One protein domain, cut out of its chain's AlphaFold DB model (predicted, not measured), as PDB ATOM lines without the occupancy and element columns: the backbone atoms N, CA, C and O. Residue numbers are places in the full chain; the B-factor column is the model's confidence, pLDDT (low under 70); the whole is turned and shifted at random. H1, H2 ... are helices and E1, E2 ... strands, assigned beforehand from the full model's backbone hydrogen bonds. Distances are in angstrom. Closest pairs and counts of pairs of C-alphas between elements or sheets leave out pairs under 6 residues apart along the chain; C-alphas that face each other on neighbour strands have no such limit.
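Overview. This is residues 160 to 274 of the 900 residues of an uncharacterized protein of Candidatus Micrarchaeota archaeon (UniProt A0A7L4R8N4). A small, strongly turned sheet of four short strands, E4 E5 E7 E6, has helices H1, H2 and H3 packed on it, and H1 and H2 meet at a steep angle. At the other end of the longest axis lies a separate hairpin, E1 and E2, with a long stretch that has no named element on each side of it along the chain: residues 160 to 173 come before it, and residues 184 to 195 lead on from it to E3. The 115 printed residues include three named helices and seven named strands, in the order E1 E2 E3 H1 E4 E5 H2 E6 E7 H3; both sheets are antiparallel and the class is mixed. The whole is compact, with a radius of gyration of the C-alphas of 14.0 A and spans of 44 by 32 by 30 A.

Along the chain. In the larger sheet, E4 is residues 214 to 217, E5 224 to 227, E7 258 to 261 and E6 251 to 253. E4 begins at C-alpha 214 (-13.951, 9.927, -85.822). H1, residues 201 to 213, is 18.3 A long; H2, residues 233 to 245, is 18.1 A; H3, residues 264 to 272, is 11.9 A and ends at C-alpha 272 (-2.407, 2.549, -77.918). E1, residues 174 to 177, begins at C-alpha 174 (-11.459, -12.077, -67.801); E2 is residues 180 to 183 and E3 residues 196 to 198.

Arrangement. E4 and E5 form a hairpin, with N 215 and O 226 2.9 A apart. E5 and E7 are antiparallel, with N 227 and O 259 2.9 A apart. E6 and E7 form a hairpin, with N 251 and O 260 2.8 A apart. E5, H2 and E6 make a split strand-helix-strand unit, two strands running the same way with a helix between them along the chain and E7 between them in the sheet; its crossover is right-handed. H2 and H3 are on one face of the sheet, two layers, helices over one face of a sheet. The closest C-alphas of H3 and E5 are those of Gly 224 and Tyr 267, 5.6 A apart. H1 stands up from the sheet, over E4. H1 and H2 touch, closest at the C-alphas of Lys 202 and Val 238, 6.5 A apart, at a steep tilt of 68 degrees, only just short of perpendicular. E1 and E2 form a hairpin, with N 175 and O 182 2.9 A apart. E3 pairs with no named strand; residues 160 to 161 pair with its residues 196 to 197. In H1 and H3 every O i to N i+4 pair is within hydrogen-bond range; in H2, 8 of 9 are.

Size, cuts and confidence. The C-alphas farthest apart, those of Lys 179 and Glu 255, are 45.2 A apart. The printed part has no cut. The link from E2 to E3 is long. The mean pLDDT of the printed part is 82.5; it is under 70 in residues 169 to 180, 184 to 192 and 220 to 221.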
ATOM      1  N   ILE A 160      -2.905  -7.948 -81.705       86.25
ATOM      2  CA  ILE A 160      -2.664  -7.285 -80.425       86.25
ATOM      3  C   ILE A 160      -3.314  -8.078 -79.302       86.25
ATOM      4  O   ILE A 160      -4.463  -8.499 -79.427       86.25
ATOM      5  N   ASP A 161      -2.590  -8.284 -78.207       85.12
ATOM      6  CA  ASP A 161      -3.185  -8.836 -76.995       85.12
ATOM      7  C   ASP A 161      -3.684  -7.697 -76.098       85.12
ATOM      8  O   ASP A 161      -2.907  -6.873 -75.614       85.12
ATOM      9  N   LEU A 162      -5.000  -7.628 -75.905       82.19
ATOM     10  CA  LEU A 162      -5.663  -6.585 -75.127       82.19
ATOM     11  C   LEU A 162      -5.305  -6.638 -73.635       82.19
ATOM     12  O   LEU A 162      -5.377  -5.614 -72.957       82.19
ATOM     13  N   ILE A 163      -4.949  -7.813 -73.114       79.44
ATOM     14  CA  ILE A 163      -4.645  -8.020 -71.697       79.44
ATOM     15  C   ILE A 163      -3.158  -7.782 -71.450       79.44
ATOM     16  O   ILE A 163      -2.834  -6.983 -70.577       79.44
ATOM     17  N   GLU A 164      -2.266  -8.393 -72.242       80.12
ATOM     18  CA  GLU A 164      -0.808  -8.196 -72.096       80.12
ATOM     19  C   GLU A 164      -0.419  -6.714 -72.246       80.12
ATOM     20  O   GLU A 164       0.510  -6.242 -71.597       80.12
ATOM     21  N   ASN A 165      -1.163  -5.954 -73.059       80.75
ATOM     22  CA  ASN A 165      -0.946  -4.518 -73.251       80.75
ATOM     23  C   ASN A 165      -1.760  -3.624 -72.293       80.75
ATOM     24  O   ASN A 165      -1.831  -2.416 -72.512       80.75
ATOM     25  N   ASN A 166      -2.377  -4.187 -71.246       80.62
ATOM     26  CA  ASN A 166      -3.158  -3.463 -70.231       80.62
ATOM     27  C   ASN A 166      -4.269  -2.558 -70.805       80.62
ATOM     28  O   ASN A 166      -4.538  -1.469 -70.297       80.62
ATOM     29  N   LEU A 167      -4.939  -2.996 -71.875       81.00
ATOM     30  CA  LEU A 167      -5.967  -2.201 -72.559       81.00
ATOM     31  C   LEU A 167      -7.370  -2.400 -71.969       81.00
ATOM     32  O   LEU A 167      -8.263  -1.580 -72.193       81.00
ATOM     33  N   VAL A 168      -7.572  -3.474 -71.201       76.62
ATOM     34  CA  VAL A 168      -8.863  -3.849 -70.610       76.62
ATOM     35  C   VAL A 168      -9.184  -3.011 -69.369       76.62
ATOM     36  O   VAL A 168      -8.415  -2.958 -68.417       76.62
ATOM     37  N   ALA A 169     -10.376  -2.407 -69.337       62.38
ATOM     38  CA  ALA A 169     -10.770  -1.476 -68.278       62.38
ATOM     39  C   ALA A 169     -11.068  -2.109 -66.896       62.38
ATOM     40  O   ALA A 169     -11.072  -1.391 -65.897       62.38
ATOM     41  N   ARG A 170     -11.369  -3.416 -66.804       62.00
ATOM     42  CA  ARG A 170     -11.690  -4.109 -65.534       62.00
ATOM     43  C   ARG A 170     -11.114  -5.531 -65.501       62.00
ATOM     44  O   ARG A 170     -11.590  -6.401 -66.223       62.00
ATOM     45  N   HIS A 171     -10.188  -5.814 -64.579       53.59
ATOM     46  CA  HIS A 171      -9.613  -7.161 -64.385       53.59
ATOM     47  C   HIS A 171     -10.655  -8.245 -64.017       53.59
ATOM     48  O   HIS A 171     -10.444  -9.422 -64.284       53.59
ATOM     49  N   LYS A 172     -11.825  -7.862 -63.474       50.56
ATOM     50  CA  LYS A 172     -12.936  -8.771 -63.101       50.56
ATOM     51  C   LYS A 172     -13.786  -9.277 -64.291       50.56
ATOM     52  O   LYS A 172     -14.876  -9.810 -64.082       50.56
ATOM     53  N   GLN A 173     -13.340  -9.062 -65.530       62.09
ATOM     54  CA  GLN A 173     -14.040  -9.411 -66.778       62.09
ATOM     55  C   GLN A 173     -13.209 -10.341 -67.678       62.09
ATOM     56  O   GLN A 173     -13.327 -10.296 -68.899       62.09
ATOM     57  N   ILE A 174     -12.349 -11.165 -67.084       65.50
ATOM     58  CA  ILE A 174     -11.459 -12.077 -67.801       65.50
ATOM     59  C   ILE A 174     -11.903 -13.513 -67.507       65.50
ATOM     60  O   ILE A 174     -12.096 -13.872 -66.347       65.50
ATOM     61  N   GLU A 175     -12.089 -14.325 -68.546       67.69
ATOM     62  CA  GLU A 175     -12.425 -15.747 -68.423       67.69
ATOM     63  C   GLU A 175     -11.443 -16.598 -69.221       67.69
ATOM     64  O   GLU A 175     -11.061 -16.261 -70.345       67.69
ATOM     65  N   TYR A 176     -11.063 -17.727 -68.636       64.12
ATOM     66  CA  TYR A 176     -10.216 -18.718 -69.270       64.12
ATOM     67  C   TYR A 176     -11.075 -19.841 -69.855       64.12
ATOM     68  O   TYR A 176     -11.907 -20.423 -69.157       64.12
ATOM     69  N   ARG A 177     -10.885 -20.158 -71.138       64.88
ATOM     70  CA  ARG A 177     -11.478 -21.349 -71.770       64.88
ATOM     71  C   ARG A 177     -10.403 -22.093 -72.553       64.88
ATOM     72  O   ARG A 177      -9.913 -21.603 -73.570       64.88
ATOM     73  N   GLY A 178     -10.039 -23.291 -72.099       66.38
ATOM     74  CA  GLY A 178      -8.979 -24.083 -72.732       66.38
ATOM     75  C   GLY A 178      -7.602 -23.442 -72.540       66.38
ATOM     76  O   GLY A 178      -7.177 -23.301 -71.410       66.38
ATOM     77  N   LYS A 179      -6.898 -23.058 -73.617       61.06
ATOM     78  CA  LYS A 179      -5.628 -22.289 -73.569       61.06
ATOM     79  C   LYS A 179      -5.797 -20.799 -73.912       61.06
ATOM     80  O   LYS A 179      -4.821 -20.118 -74.215       61.06
ATOM     81  N   LYS A 180      -7.038 -20.304 -73.961       61.50
ATOM     82  CA  LYS A 180      -7.370 -18.975 -74.488       61.50
ATOM     83  C   LYS A 180      -7.979 -18.073 -73.421       61.50
ATOM     84  O   LYS A 180      -8.850 -18.493 -72.656       61.50
ATOM     85  N   LEU A 181      -7.531 -16.821 -73.428       73.19
ATOM     86  CA  LEU A 181      -8.035 -15.738 -72.593       73.19
ATOM     87  C   LEU A 181      -9.125 -14.971 -73.333       73.19
ATOM     88  O   LEU A 181      -8.959 -14.585 -74.491       73.19
ATOM     89  N   TYR A 182     -10.235 -14.733 -72.643       72.12
ATOM     90  CA  TYR A 182     -11.354 -13.970 -73.165       72.12
ATOM     91  C   TYR A 182     -11.638 -12.766 -72.278       72.12
ATOM     92  O   TYR A 182     -11.773 -12.890 -71.063       72.12
ATOM     93  N   TYR A 183     -11.788 -11.607 -72.908       70.62
ATOM     94  CA  TYR A 183     -12.421 -10.443 -72.320       70.62
ATOM     95  C   TYR A 183     -13.942 -10.579 -72.448       70.62
ATOM     96  O   TYR A 183     -14.462 -10.915 -73.515       70.62
ATOM     97  N   ILE A 184     -14.655 -10.325 -71.352       68.88
ATOM     98  CA  ILE A 184     -16.115 -10.268 -71.278       68.88
ATOM     99  C   ILE A 184     -16.505  -8.789 -71.250       68.88
ATOM    100  O   ILE A 184     -16.540  -8.188 -70.171       68.88
ATOM    101  N   PRO A 185     -16.835  -8.178 -72.401       61.97
ATOM    102  CA  PRO A 185     -17.097  -6.747 -72.440       61.97
ATOM    103  C   PRO A 185     -18.345  -6.371 -71.631       61.97
ATOM    104  O   PRO A 185     -18.404  -5.309 -71.014       61.97
ATOM    105  N   ASN A 186     -19.322  -7.281 -71.565       63.38
ATOM    106  CA  ASN A 186     -20.553  -7.112 -70.809       63.38
ATOM    107  C   ASN A 186     -21.079  -8.477 -70.331       63.38
ATOM    108  O   ASN A 186     -21.298  -9.364 -71.148       63.38
ATOM    109  N   LYS A 187     -21.333  -8.649 -69.022       57.59
ATOM    110  CA  LYS A 187     -21.837  -9.918 -68.448       57.59
ATOM    111  C   LYS A 187     -23.226 -10.319 -68.970       57.59
ATOM    112  O   LYS A 187     -23.559 -11.498 -68.927       57.59
ATOM    113  N   LYS A 188     -24.030  -9.361 -69.454       55.47
ATOM    114  CA  LYS A 188     -25.360  -9.614 -70.041       55.47
ATOM    115  C   LYS A 188     -25.291 -10.066 -71.505       55.47
ATOM    116  O   LYS A 188     -26.248 -10.641 -72.011       55.47
ATOM    117  N   ILE A 189     -24.172  -9.823 -72.189       56.91
ATOM    118  CA  ILE A 189     -23.968 -10.179 -73.596       56.91
ATOM    119  C   ILE A 189     -23.155 -11.480 -73.634       56.91
ATOM    120  O   ILE A 189     -22.054 -11.547 -73.101       56.91
ATOM    121  N   ARG A 190     -23.669 -12.534 -74.285       53.66
ATOM    122  CA  ARG A 190     -22.992 -13.853 -74.368       53.66
ATOM    123  C   ARG A 190     -21.683 -13.845 -75.180       53.66
ATOM    124  O   ARG A 190     -20.990 -14.860 -75.229       53.66
ATOM    125  N   ARG A 191     -21.353 -12.733 -75.845       63.34
ATOM    126  CA  ARG A 191     -20.235 -12.612 -76.790       63.34
ATOM    127  C   ARG A 191     -18.934 -12.335 -76.033       63.34
ATOM    128  O   ARG A 191     -18.818 -11.342 -75.320       63.34
ATOM    129  N   LYS A 192     -17.966 -13.238 -76.186       69.88
ATOM    130  CA  LYS A 192     -16.637 -13.179 -75.564       69.88
ATOM    131  C   LYS A 192     -15.618 -12.752 -76.610       69.88
ATOM    132  O   LYS A 192     -15.606 -13.324 -77.698       69.88
ATOM    133  N   LEU A 193     -14.784 -11.768 -76.286       74.69
ATOM    134  CA  LEU A 193     -13.720 -11.290 -77.166       74.69
ATOM    135  C   LEU A 193     -12.416 -11.996 -76.794       74.69
ATOM    136  O   LEU A 193     -12.008 -11.942 -75.641       74.69
ATOM    137  N   GLU A 194     -11.772 -12.676 -77.739       78.56
ATOM    138  CA  GLU A 194     -10.447 -13.270 -77.500       78.56
ATOM    139  C   GLU A 194      -9.430 -12.152 -77.198       78.56
ATOM    140  O   GLU A 194      -9.455 -11.110 -77.853       78.56
ATOM    141  N   SER A 195      -8.552 -12.344 -76.204       79.50
ATOM    142  CA  SER A 195      -7.566 -11.327 -75.800       79.50
ATOM    143  C   SER A 195      -6.665 -10.928 -76.966       79.50
ATOM    144  O   SER A 195      -6.397  -9.745 -77.156       79.50
ATOM    145  N   ARG A 196      -6.264 -11.909 -77.783       83.50
ATOM    146  CA  ARG A 196      -5.490 -11.734 -79.015       83.50
ATOM    147  C   ARG A 196      -6.393 -11.324 -80.172       83.50
ATOM    148  O   ARG A 196      -6.826 -12.152 -80.975       83.50
ATOM    149  N   LEU A 197      -6.643 -10.026 -80.273       86.00
ATOM    150  CA  LEU A 197      -7.399  -9.416 -81.356       86.00
ATOM    151  C   LEU A 197      -6.570  -9.424 -82.649       86.00
ATOM    152  O   LEU A 197      -5.578  -8.704 -82.782       86.00
ATOM    153  N   LYS A 198      -6.989 -10.245 -83.614       89.81
ATOM    154  CA  LYS A 198      -6.440 -10.256 -84.978       89.81
ATOM    155  C   LYS A 198      -7.102  -9.161 -85.800       89.81
ATOM    156  O   LYS A 198      -8.321  -9.023 -85.748       89.81
ATOM    157  N   PHE A 199      -6.321  -8.414 -86.572       91.75
ATOM    158  CA  PHE A 199      -6.889  -7.351 -87.396       91.75
ATOM    159  C   PHE A 199      -7.383  -7.942 -88.708       91.75
ATOM    160  O   PHE A 199      -6.609  -8.502 -89.488       91.75
ATOM    161  N   ASP A 200      -8.686  -7.826 -88.927       93.44
ATOM    162  CA  ASP A 200      -9.355  -8.221 -90.152       93.44
ATOM    163  C   ASP A 200      -9.723  -6.993 -90.996       93.44
ATOM    164  O   ASP A 200      -9.478  -5.841 -90.632       93.44
ATOM    165  N   GLU A 201     -10.298  -7.237 -92.169       95.00
ATOM    166  CA  GLU A 201     -10.697  -6.165 -93.080       95.00
ATOM    167  C   GLU A 201     -11.757  -5.246 -92.467       95.00
ATOM    168  O   GLU A 201     -11.728  -4.043 -92.708       95.00
ATOM    169  N   LYS A 202     -12.663  -5.770 -91.636       94.56
ATOM    170  CA  LYS A 202     -13.731  -4.964 -91.034       94.56
ATOM    171  C   LYS A 202     -13.179  -3.992 -89.998       94.56
ATOM    172  O   LYS A 202     -13.512  -2.809 -90.044       94.56
ATOM    173  N   LEU A 203     -12.287  -4.452 -89.123       94.75
ATOM    174  CA  LEU A 203     -11.618  -3.604 -88.143       94.75
ATOM    175  C   LEU A 203     -10.731  -2.553 -88.824       94.75
ATOM    176  O   LEU A 203     -10.744  -1.387 -88.435       94.75
ATOM    177  N   MET A 204     -10.009  -2.931 -89.884       96.69
ATOM    178  CA  MET A 204      -9.223  -1.971 -90.666       96.69
ATOM    179  C   MET A 204     -10.112  -0.935 -91.360       96.69
ATOM    180  O   MET A 204      -9.779   0.247 -91.364       96.69
ATOM    181  N   CYS A 205     -11.266  -1.348 -91.887       97.19
ATOM    182  CA  CYS A 205     -12.264  -0.444 -92.453       97.19
ATOM    183  C   CYS A 205     -12.802   0.536 -91.401       97.19
ATOM    184  O   CYS A 205     -12.866   1.736 -91.655       97.19
ATOM    185  N   PHE A 206     -13.091   0.060 -90.187       96.69
ATOM    186  CA  PHE A 206     -13.468   0.914 -89.060       96.69
ATOM    187  C   PHE A 206     -12.378   1.934 -88.704       96.69
ATOM    188  O   PHE A 206     -12.683   3.107 -88.510       96.69
ATOM    189  N   PHE A 207     -11.101   1.537 -88.687       96.44
ATOM    190  CA  PHE A 207      -9.998   2.486 -88.502       96.44
ATOM    191  C   PHE A 207      -9.941   3.545 -89.610       96.44
ATOM    192  O   PHE A 207      -9.652   4.708 -89.328       96.44
ATOM    193  N   GLY A 208     -10.255   3.165 -90.850       96.62
ATOM    194  CA  GLY A 208     -10.401   4.102 -91.963       96.62
ATOM    195  C   GLY A 208     -11.536   5.104 -91.741       96.62
ATOM    196  O   GLY A 208     -11.321   6.307 -91.874       96.62
ATOM    197  N   LEU A 209     -12.716   4.620 -91.337       95.88
ATOM    198  CA  LEU A 209     -13.871   5.461 -90.991       95.88
ATOM    199  C   LEU A 209     -13.553   6.409 -89.829       95.88
ATOM    200  O   LEU A 209     -13.948   7.570 -89.849       95.88
ATOM    201  N   TRP A 210     -12.787   5.950 -88.842       94.88
ATOM    202  CA  TRP A 210     -12.352   6.795 -87.734       94.88
ATOM    203  C   TRP A 210     -11.388   7.902 -88.188       94.88
ATOM    204  O   TRP A 210     -11.515   9.061 -87.787       94.88
ATOM    205  N   ILE A 211     -10.428   7.578 -89.060       94.69
ATOM    206  CA  ILE A 211      -9.518   8.589 -89.617       94.69
ATOM    207  C   ILE A 211     -10.287   9.611 -90.454       94.69
ATOM    208  O   ILE A 211      -9.975  10.795 -90.361       94.69
ATOM    209  N   ALA A 212     -11.314   9.186 -91.189       92.06
ATOM    210  CA  ALA A 212     -12.234  10.090 -91.870       92.06
ATOM    211  C   ALA A 212     -12.954  10.998 -90.857       92.06
ATOM    212  O   ALA A 212     -12.628  12.177 -90.748       92.06
ATOM    213  N   ASP A 213     -13.825  10.428 -90.023       89.56
ATOM    214  CA  ASP A 213     -14.864  11.204 -89.330       89.56
ATOM    215  C   ASP A 213     -15.036  10.855 -87.841       89.56
ATOM    216  O   ASP A 213     -16.079  11.076 -87.225       89.56
ATOM    217  N   GLY A 214     -14.002  10.261 -87.243       91.25
ATOM    218  CA  GLY A 214     -13.951   9.927 -85.822       91.25
ATOM    219  C   GLY A 214     -13.289  10.998 -84.951       91.25
ATOM    220  O   GLY A 214     -12.352  11.669 -85.393       91.25
ATOM    221  N   CYS A 215     -13.731  11.100 -83.696       91.19
ATOM    222  CA  CYS A 215     -13.058  11.848 -82.629       91.19
ATOM    223  C   CYS A 215     -13.155  11.127 -81.272       91.19
ATOM    224  O   CYS A 215     -13.970  10.216 -81.071       91.19
ATOM    225  N   PHE A 216     -12.284  11.506 -80.338       92.06
ATOM    226  CA  PHE A 216     -12.281  10.972 -78.983       92.06
ATOM    227  C   PHE A 216     -13.171  11.806 -78.064       92.06
ATOM    228  O   PHE A 216     -13.139  13.032 -78.057       92.06
ATOM    229  N   MET A 217     -13.922  11.124 -77.204       88.00
ATOM    230  CA  MET A 217     -14.688  11.767 -76.143       88.00
ATOM    231  C   MET A 217     -13.917  11.691 -74.829       88.00
ATOM    232  O   MET A 217     -13.646  10.608 -74.308       88.00
ATOM    233  N   HIS A 218     -13.566  12.864 -74.304       76.88
ATOM    234  CA  HIS A 218     -12.740  13.039 -73.113       76.88
ATOM    235  C   HIS A 218     -13.585  13.496 -71.917       76.88
ATOM    236  O   HIS A 218     -13.439  14.613 -71.430       76.88
ATOM    237  N   PHE A 219     -14.473  12.625 -71.437       74.12
ATOM    238  CA  PHE A 219     -15.220  12.853 -70.197       74.12
ATOM    239  C   PHE A 219     -14.700  11.907 -69.107       74.12
ATOM    240  O   PHE A 219     -14.704  10.692 -69.334       74.12
ATOM    241  N   PRO A 220     -14.251  12.408 -67.939       65.31
ATOM    242  CA  PRO A 220     -13.793  11.559 -66.841       65.31
ATOM    243  C   PRO A 220     -14.846  10.502 -66.472       65.31
ATOM    244  O   PRO A 220     -15.978  10.832 -66.125       65.31
ATOM    245  N   GLY A 221     -14.493   9.218 -66.602       67.44
ATOM    246  CA  GLY A 221     -15.397   8.089 -66.339       67.44
ATOM    247  C   GLY A 221     -16.399   7.755 -67.457       67.44
ATOM    248  O   GLY A 221     -17.181   6.815 -67.299       67.44
ATOM    249  N   ARG A 222     -16.381   8.482 -68.582       77.75
ATOM    250  CA  ARG A 222     -17.167   8.221 -69.803       77.75
ATOM    251  C   ARG A 222     -16.301   8.372 -71.059       77.75
ATOM    252  O   ARG A 222     -16.707   8.996 -72.038       77.75
ATOM    253  N   GLU A 223     -15.085   7.833 -71.024       86.25
ATOM    254  CA  GLU A 223     -14.193   7.852 -72.181       86.25
ATOM    255  C   GLU A 223     -14.772   6.999 -73.319       86.25
ATOM    256  O   GLU A 223     -15.277   5.888 -73.112       86.25
ATOM    257  N   GLY A 224     -14.714   7.530 -74.537       88.56
ATOM    258  CA  GLY A 224     -15.419   6.943 -75.665       88.56
ATOM    259  C   GLY A 224     -14.971   7.467 -77.016       88.56
ATOM    260  O   GLY A 224     -14.032   8.257 -77.125       88.56
ATOM    261  N   ILE A 225     -15.653   7.004 -78.054       91.69
ATOM    262  CA  ILE A 225     -15.403   7.383 -79.442       91.69
ATOM    263  C   ILE A 225     -16.719   7.840 -80.059       91.69
ATOM    264  O   ILE A 225     -17.777   7.262 -79.799       91.69
ATOM    265  N   ARG A 226     -16.626   8.875 -80.886       91.94
ATOM    266  CA  ARG A 226     -17.701   9.396 -81.725       91.94
ATOM    267  C   ARG A 226     -17.299   9.223 -83.188       91.94
ATOM    268  O   ARG A 226     -16.140   9.474 -83.507       91.94
ATOM    269  N   LEU A 227     -18.226   8.806 -84.052       92.50
ATOM    270  CA  LEU A 227     -18.068   8.802 -85.513       92.50
ATOM    271  C   LEU A 227     -19.276   9.471 -86.174       92.50
ATOM    272  O   LEU A 227     -20.401   9.044 -85.924       92.50
ATOM    273  N   SER A 228     -19.040  10.457 -87.038       91.06
ATOM    274  CA  SER A 228     -20.090  11.251 -87.705       91.06
ATOM    275  C   SER A 228     -20.426  10.795 -89.135       91.06
ATOM    276  O   SER A 228     -21.015  11.539 -89.905       91.06
ATOM    277  N   CYS A 229     -20.102   9.543 -89.472       89.56
ATOM    278  CA  CYS A 229     -20.388   8.913 -90.767       89.56
ATOM    279  C   CYS A 229     -21.364   7.717 -90.642       89.56
ATOM    280  O   CYS A 229     -21.169   6.667 -91.270       89.56
ATOM    281  N   TYR A 230     -22.355   7.816 -89.749       90.12
ATOM    282  CA  TYR A 230     -23.340   6.764 -89.433       90.12
ATOM    283  C   TYR A 230     -24.641   6.863 -90.263       90.12
ATOM    284  O   TYR A 230     -25.557   6.058 -90.106       90.12
ATOM    285  N   ASP A 231     -24.694   7.808 -91.195       86.12
ATOM    286  CA  ASP A 231     -25.832   8.175 -92.042       86.12
ATOM    287  C   ASP A 231     -26.174   7.153 -93.147       86.12
ATOM    288  O   ASP A 231     -27.272   7.182 -93.703       86.12
ATOM    289  N   HIS A 232     -25.271   6.215 -93.463       90.88
ATOM    290  CA  HIS A 232     -25.461   5.236 -94.538       90.88
ATOM    291  C   HIS A 232     -25.495   3.780 -94.029       90.88
ATOM    292  O   HIS A 232     -24.620   3.386 -93.254       90.88
ATOM    293  N   PRO A 233     -26.394   2.898 -94.529       90.44
ATOM    294  CA  PRO A 233     -26.479   1.497 -94.085       90.44
ATOM    295  C   PRO A 233     -25.148   0.729 -94.148       90.44
ATOM    296  O   PRO A 233     -24.826  -0.064 -93.266       90.44
ATOM    297  N   ALA A 234     -24.350   0.993 -95.185       90.88
ATOM    298  CA  ALA A 234     -23.054   0.347 -95.382       90.88
ATOM    299  C   ALA A 234     -21.996   0.739 -94.328       90.88
ATOM    300  O   ALA A 234     -21.256  -0.129 -93.866       90.88
ATOM    301  N   THR A 235     -21.915   2.015 -93.926       91.56
ATOM    302  CA  THR A 235     -20.986   2.464 -92.870       91.56
ATOM    303  C   THR A 235     -21.505   2.070 -91.493       91.56
ATOM    304  O   THR A 235     -20.743   1.547 -90.679       91.56
ATOM    305  N   LYS A 236     -22.817   2.209 -91.279       92.44
ATOM    306  CA  LYS A 236     -23.531   1.751 -90.084       92.44
ATOM    307  C   LYS A 236     -23.262   0.281 -89.768       92.44
ATOM    308  O   LYS A 236     -22.887  -0.026 -88.645       92.44
ATOM    309  N   SER A 237     -23.353  -0.605 -90.761       93.38
ATOM    310  CA  SER A 237     -23.082  -2.041 -90.591       93.38
ATOM    311  C   SER A 237     -21.686  -2.322 -90.014       93.38
ATOM    312  O   SER A 237     -21.547  -3.086 -89.059       93.38
ATOM    313  N   VAL A 238     -20.649  -1.647 -90.530       93.62
ATOM    314  CA  VAL A 238     -19.270  -1.791 -90.029       93.62
ATOM    315  C   VAL A 238     -19.141  -1.248 -88.603       93.62
ATOM    316  O   VAL A 238     -18.531  -1.895 -87.752       93.62
ATOM    317  N   ILE A 239     -19.720  -0.076 -88.330       93.12
ATOM    318  CA  ILE A 239     -19.663   0.574 -87.013       93.12
ATOM    319  C   ILE A 239     -20.383  -0.274 -85.953       93.12
ATOM    320  O   ILE A 239     -19.800  -0.573 -84.908       93.12
ATOM    321  N   ASP A 240     -21.609  -0.715 -86.238       91.38
ATOM    322  CA  ASP A 240     -22.432  -1.525 -85.335       91.38
ATOM    323  C   ASP A 240     -21.774  -2.870 -85.026       91.38
ATOM    324  O   ASP A 240     -21.782  -3.325 -83.878       91.38
ATOM    325  N   GLU A 241     -21.164  -3.510 -86.025       89.81
ATOM    326  CA  GLU A 241     -20.473  -4.777 -85.826       89.81
ATOM    327  C   GLU A 241     -19.259  -4.618 -84.909       89.81
ATOM    328  O   GLU A 241     -19.117  -5.389 -83.957       89.81
ATOM    329  N   ILE A 242     -18.418  -3.601 -85.131       91.44
ATOM    330  CA  ILE A 242     -17.265  -3.349 -84.260       91.44
ATOM    331  C   ILE A 242     -17.728  -2.990 -82.849       91.44
ATOM    332  O   ILE A 242     -17.235  -3.570 -81.883       91.44
ATOM    333  N   PHE A 243     -18.722  -2.119 -82.686       89.44
ATOM    334  CA  PHE A 243     -19.252  -1.813 -81.356       89.44
ATOM    335  C   PHE A 243     -19.826  -3.057 -80.667       89.44
ATOM    336  O   PHE A 243     -19.521  -3.295 -79.495       89.44
ATOM    337  N   SER A 244     -20.527  -3.923 -81.402       85.25
ATOM    338  CA  SER A 244     -21.014  -5.215 -80.906       85.25
ATOM    339  C   SER A 244     -19.880  -6.155 -80.478       85.25
ATOM    340  O   SER A 244     -19.999  -6.825 -79.448       85.25
ATOM    341  N   VAL A 245     -18.760  -6.195 -81.211       84.12
ATOM    342  CA  VAL A 245     -17.558  -6.973 -80.846       84.12
ATOM    343  C   VAL A 245     -16.995  -6.512 -79.498       84.12
ATOM    344  O   VAL A 245     -16.614  -7.341 -78.671       84.12
ATOM    345  N   PHE A 246     -17.023  -5.207 -79.229       81.94
ATOM    346  CA  PHE A 246     -16.640  -4.628 -77.938       81.94
ATOM    347  C   PHE A 246     -17.794  -4.583 -76.916       81.94
ATOM    348  O   PHE A 246     -17.651  -3.965 -75.858       81.94
ATOM    349  N   GLY A 247     -18.917  -5.253 -77.201       79.06
ATOM    350  CA  GLY A 247     -20.101  -5.369 -76.342       79.06
ATOM    351  C   GLY A 247     -20.752  -4.037 -75.988       79.06
ATOM    352  O   GLY A 247     -21.278  -3.884 -74.883       79.06
ATOM    353  N   ALA A 248     -20.692  -3.079 -76.907       82.00
ATOM    354  CA  ALA A 248     -21.268  -1.760 -76.761       82.00
ATOM    355  C   ALA A 248     -22.356  -1.510 -77.810       82.00
ATOM    356  O   ALA A 248     -22.308  -2.031 -78.922       82.00
ATOM    357  N   THR A 249     -23.334  -0.693 -77.436       84.19
ATOM    358  CA  THR A 249     -24.408  -0.236 -78.319       84.19
ATOM    359  C   THR A 249     -24.234   1.268 -78.504       84.19
ATOM    360  O   THR A 249     -24.085   1.964 -77.495       84.19
ATOM    361  N   PRO A 250     -24.195   1.777 -79.746       89.00
ATOM    362  CA  PRO A 250     -24.044   3.205 -79.973       89.00
ATOM    363  C   PRO A 250     -25.287   3.971 -79.521       89.00
ATOM    364  O   PRO A 250     -26.417   3.538 -79.737       89.00
ATOM    365  N   VAL A 251     -25.064   5.143 -78.936       88.94
ATOM    366  CA  VAL A 251     -26.069   6.200 -78.836       88.94
ATOM    367  C   VAL A 251     -25.987   7.003 -80.123       88.94
ATOM    368  O   VAL A 251     -24.911   7.477 -80.485       88.94
ATOM    369  N   VAL A 252     -27.108   7.126 -80.823       90.19
ATOM    370  CA  VAL A 252     -27.167   7.842 -82.095       90.19
ATOM    371  C   VAL A 252     -27.644   9.268 -81.841       90.19
ATOM    372  O   VAL A 252     -28.649   9.474 -81.161       90.19
ATOM    373  N   THR A 253     -26.904  10.244 -82.355       88.06
ATOM    374  CA  THR A 253     -27.184  11.681 -82.243       88.06
ATOM    375  C   THR A 253     -27.220  12.318 -83.631       88.06
ATOM    376  O   THR A 253     -27.023  11.631 -84.636       88.06
ATOM    377  N   ASP A 254     -27.490  13.626 -83.687       83.75
ATOM    378  CA  ASP A 254     -27.454  14.423 -84.921       83.75
ATOM    379  C   ASP A 254     -28.326  13.806 -86.027       83.75
ATOM    380  O   ASP A 254     -27.851  13.482 -87.108       83.75
ATOM    381  N   GLU A 255     -29.597  13.544 -85.703       84.25
ATOM    382  CA  GLU A 255     -30.601  13.010 -86.641       84.25
ATOM    383  C   GLU A 255     -30.237  11.667 -87.300       84.25
ATOM    384  O   GLU A 255     -30.745  11.323 -88.363       84.25
ATOM    385  N   GLY A 256     -29.379  10.863 -86.664       82.19
ATOM    386  CA  GLY A 256     -28.964   9.577 -87.230       82.19
ATOM    387  C   GLY A 256     -27.571   9.580 -87.850       82.19
ATOM    388  O   GLY A 256     -27.109   8.525 -88.272       82.19
ATOM    389  N   ILE A 257     -26.897  10.731 -87.898       86.38
ATOM    390  CA  ILE A 257     -25.614  10.898 -88.593       86.38
ATOM    391  C   ILE A 257     -24.435  10.481 -87.711       86.38
ATOM    392  O   ILE A 257     -23.435   9.958 -88.208       86.38
ATOM    393  N   THR A 258     -24.546  10.664 -86.395       90.94
ATOM    394  CA  THR A 258     -23.430  10.447 -85.473       90.94
ATOM    395  C   THR A 258     -23.696   9.273 -84.541       90.94
ATOM    396  O   THR A 258     -24.704   9.231 -83.843       90.94
ATOM    397  N   ALA A 259     -22.746   8.342 -84.462       91.62
ATOM    398  CA  ALA A 259     -22.741   7.264 -83.481       91.62
ATOM    399  C   ALA A 259     -21.716   7.535 -82.376       91.62
ATOM    400  O   ALA A 259     -20.532   7.766 -82.633       91.62
ATOM    401  N   VAL A 260     -22.172   7.461 -81.129       89.62
ATOM    402  CA  VAL A 260     -21.372   7.688 -79.927       89.62
ATOM    403  C   VAL A 260     -21.323   6.423 -79.087       89.62
ATOM    404  O   VAL A 260     -22.357   5.863 -78.731       89.62
ATOM    405  N   VAL A 261     -20.121   5.997 -78.696       89.38
ATOM    406  CA  VAL A 261     -19.949   4.858 -77.797       89.38
ATOM    407  C   VAL A 261     -19.003   5.190 -76.646       89.38
ATOM    408  O   VAL A 261     -17.860   5.594 -76.848       89.38
ATOM    409  N   CYS A 262     -19.468   4.988 -75.412       86.75
ATOM    410  CA  CYS A 262     -18.636   5.084 -74.211       86.75
ATOM    411  C   CYS A 262     -18.049   3.704 -73.898       86.75
ATOM    412  O   CYS A 262     -18.656   2.904 -73.183       86.75
ATOM    413  N   ASN A 263     -16.885   3.396 -74.474       85.75
ATOM    414  CA  ASN A 263     -16.189   2.132 -74.255       85.75
ATOM    415  C   ASN A 263     -14.695   2.373 -74.012       85.75
ATOM    416  O   ASN A 263     -13.927   2.607 -74.946       85.75
ATOM    417  N   LYS A 264     -14.285   2.267 -72.744       83.69
ATOM    418  CA  LYS A 264     -12.909   2.532 -72.308       83.69
ATOM    419  C   LYS A 264     -11.880   1.575 -72.918       83.69
ATOM    420  O   LYS A 264     -10.773   1.999 -73.225       83.69
ATOM    421  N   THR A 265     -12.237   0.312 -73.155       85.19
ATOM    422  CA  THR A 265     -11.329  -0.668 -73.778       85.19
ATOM    423  C   THR A 265     -11.053  -0.315 -75.240       85.19
ATOM    424  O   THR A 265      -9.897  -0.291 -75.655       85.19
ATOM    425  N   LEU A 266     -12.093   0.013 -76.015       87.81
ATOM    426  CA  LEU A 266     -11.935   0.454 -77.403       87.81
ATOM    427  C   LEU A 266     -11.186   1.794 -77.478       87.81
ATOM    428  O   LEU A 266     -10.287   1.951 -78.299       87.81
ATOM    429  N   TYR A 267     -11.496   2.729 -76.577       89.81
ATOM    430  CA  TYR A 267     -10.771   3.992 -76.432       89.81
ATOM    431  C   TYR A 267      -9.267   3.770 -76.195       89.81
ATOM    432  O   TYR A 267      -8.437   4.303 -76.936       89.81
ATOM    433  N   ASN A 268      -8.914   2.936 -75.210       88.44
ATOM    434  CA  ASN A 268      -7.528   2.606 -74.875       88.44
ATOM    435  C   ASN A 268      -6.816   1.926 -76.045       88.44
ATOM    436  O   ASN A 268      -5.678   2.272 -76.345       88.44
ATOM    437  N   LEU A 269      -7.494   0.999 -76.730       90.31
ATOM    438  CA  LEU A 269      -6.965   0.335 -77.918       90.31
ATOM    439  C   LEU A 269      -6.615   1.352 -79.006       90.31
ATOM    440  O   LEU A 269      -5.497   1.340 -79.514       90.31
ATOM    441  N   MET A 270      -7.532   2.258 -79.350       91.75
ATOM    442  CA  MET A 270      -7.272   3.260 -80.384       91.75
ATOM    443  C   MET A 270      -6.113   4.191 -80.002       91.75
ATOM    444  O   MET A 270      -5.231   4.446 -80.821       91.75
ATOM    445  N   LYS A 271      -6.051   4.644 -78.744       90.38
ATOM    446  CA  LYS A 271      -4.919   5.445 -78.254       90.38
ATOM    447  C   LYS A 271      -3.599   4.675 -78.315       90.38
ATOM    448  O   LYS A 271      -2.613   5.212 -78.810       90.38
ATOM    449  N   TYR A 272      -3.588   3.417 -77.875       89.69
ATOM    450  CA  TYR A 272      -2.407   2.549 -77.918       89.69
ATOM    451  C   TYR A 272      -1.910   2.332 -79.354       89.69
ATOM    452  O   TYR A 272      -0.710   2.365 -79.613       89.69
ATOM    453  N   LEU A 273      -2.831   2.167 -80.306       90.19
ATOM    454  CA  LEU A 273      -2.512   1.999 -81.725       90.19
ATOM    455  C   LEU A 273      -2.039   3.291 -82.410       90.19
ATOM    456  O   LEU A 273      -1.700   3.247 -83.594       90.19
ATOM    457  N   GLY A 274      -1.980   4.417 -81.694       89.25
ATOM    458  CA  GLY A 274      -1.434   5.680 -82.190       89.25
ATOM    459  C   GLY A 274      -2.437   6.561 -82.932       89.25
ATOM    460  O   GLY A 274      -2.024   7.462 -83.659       89.25
TER     461      GLY A 274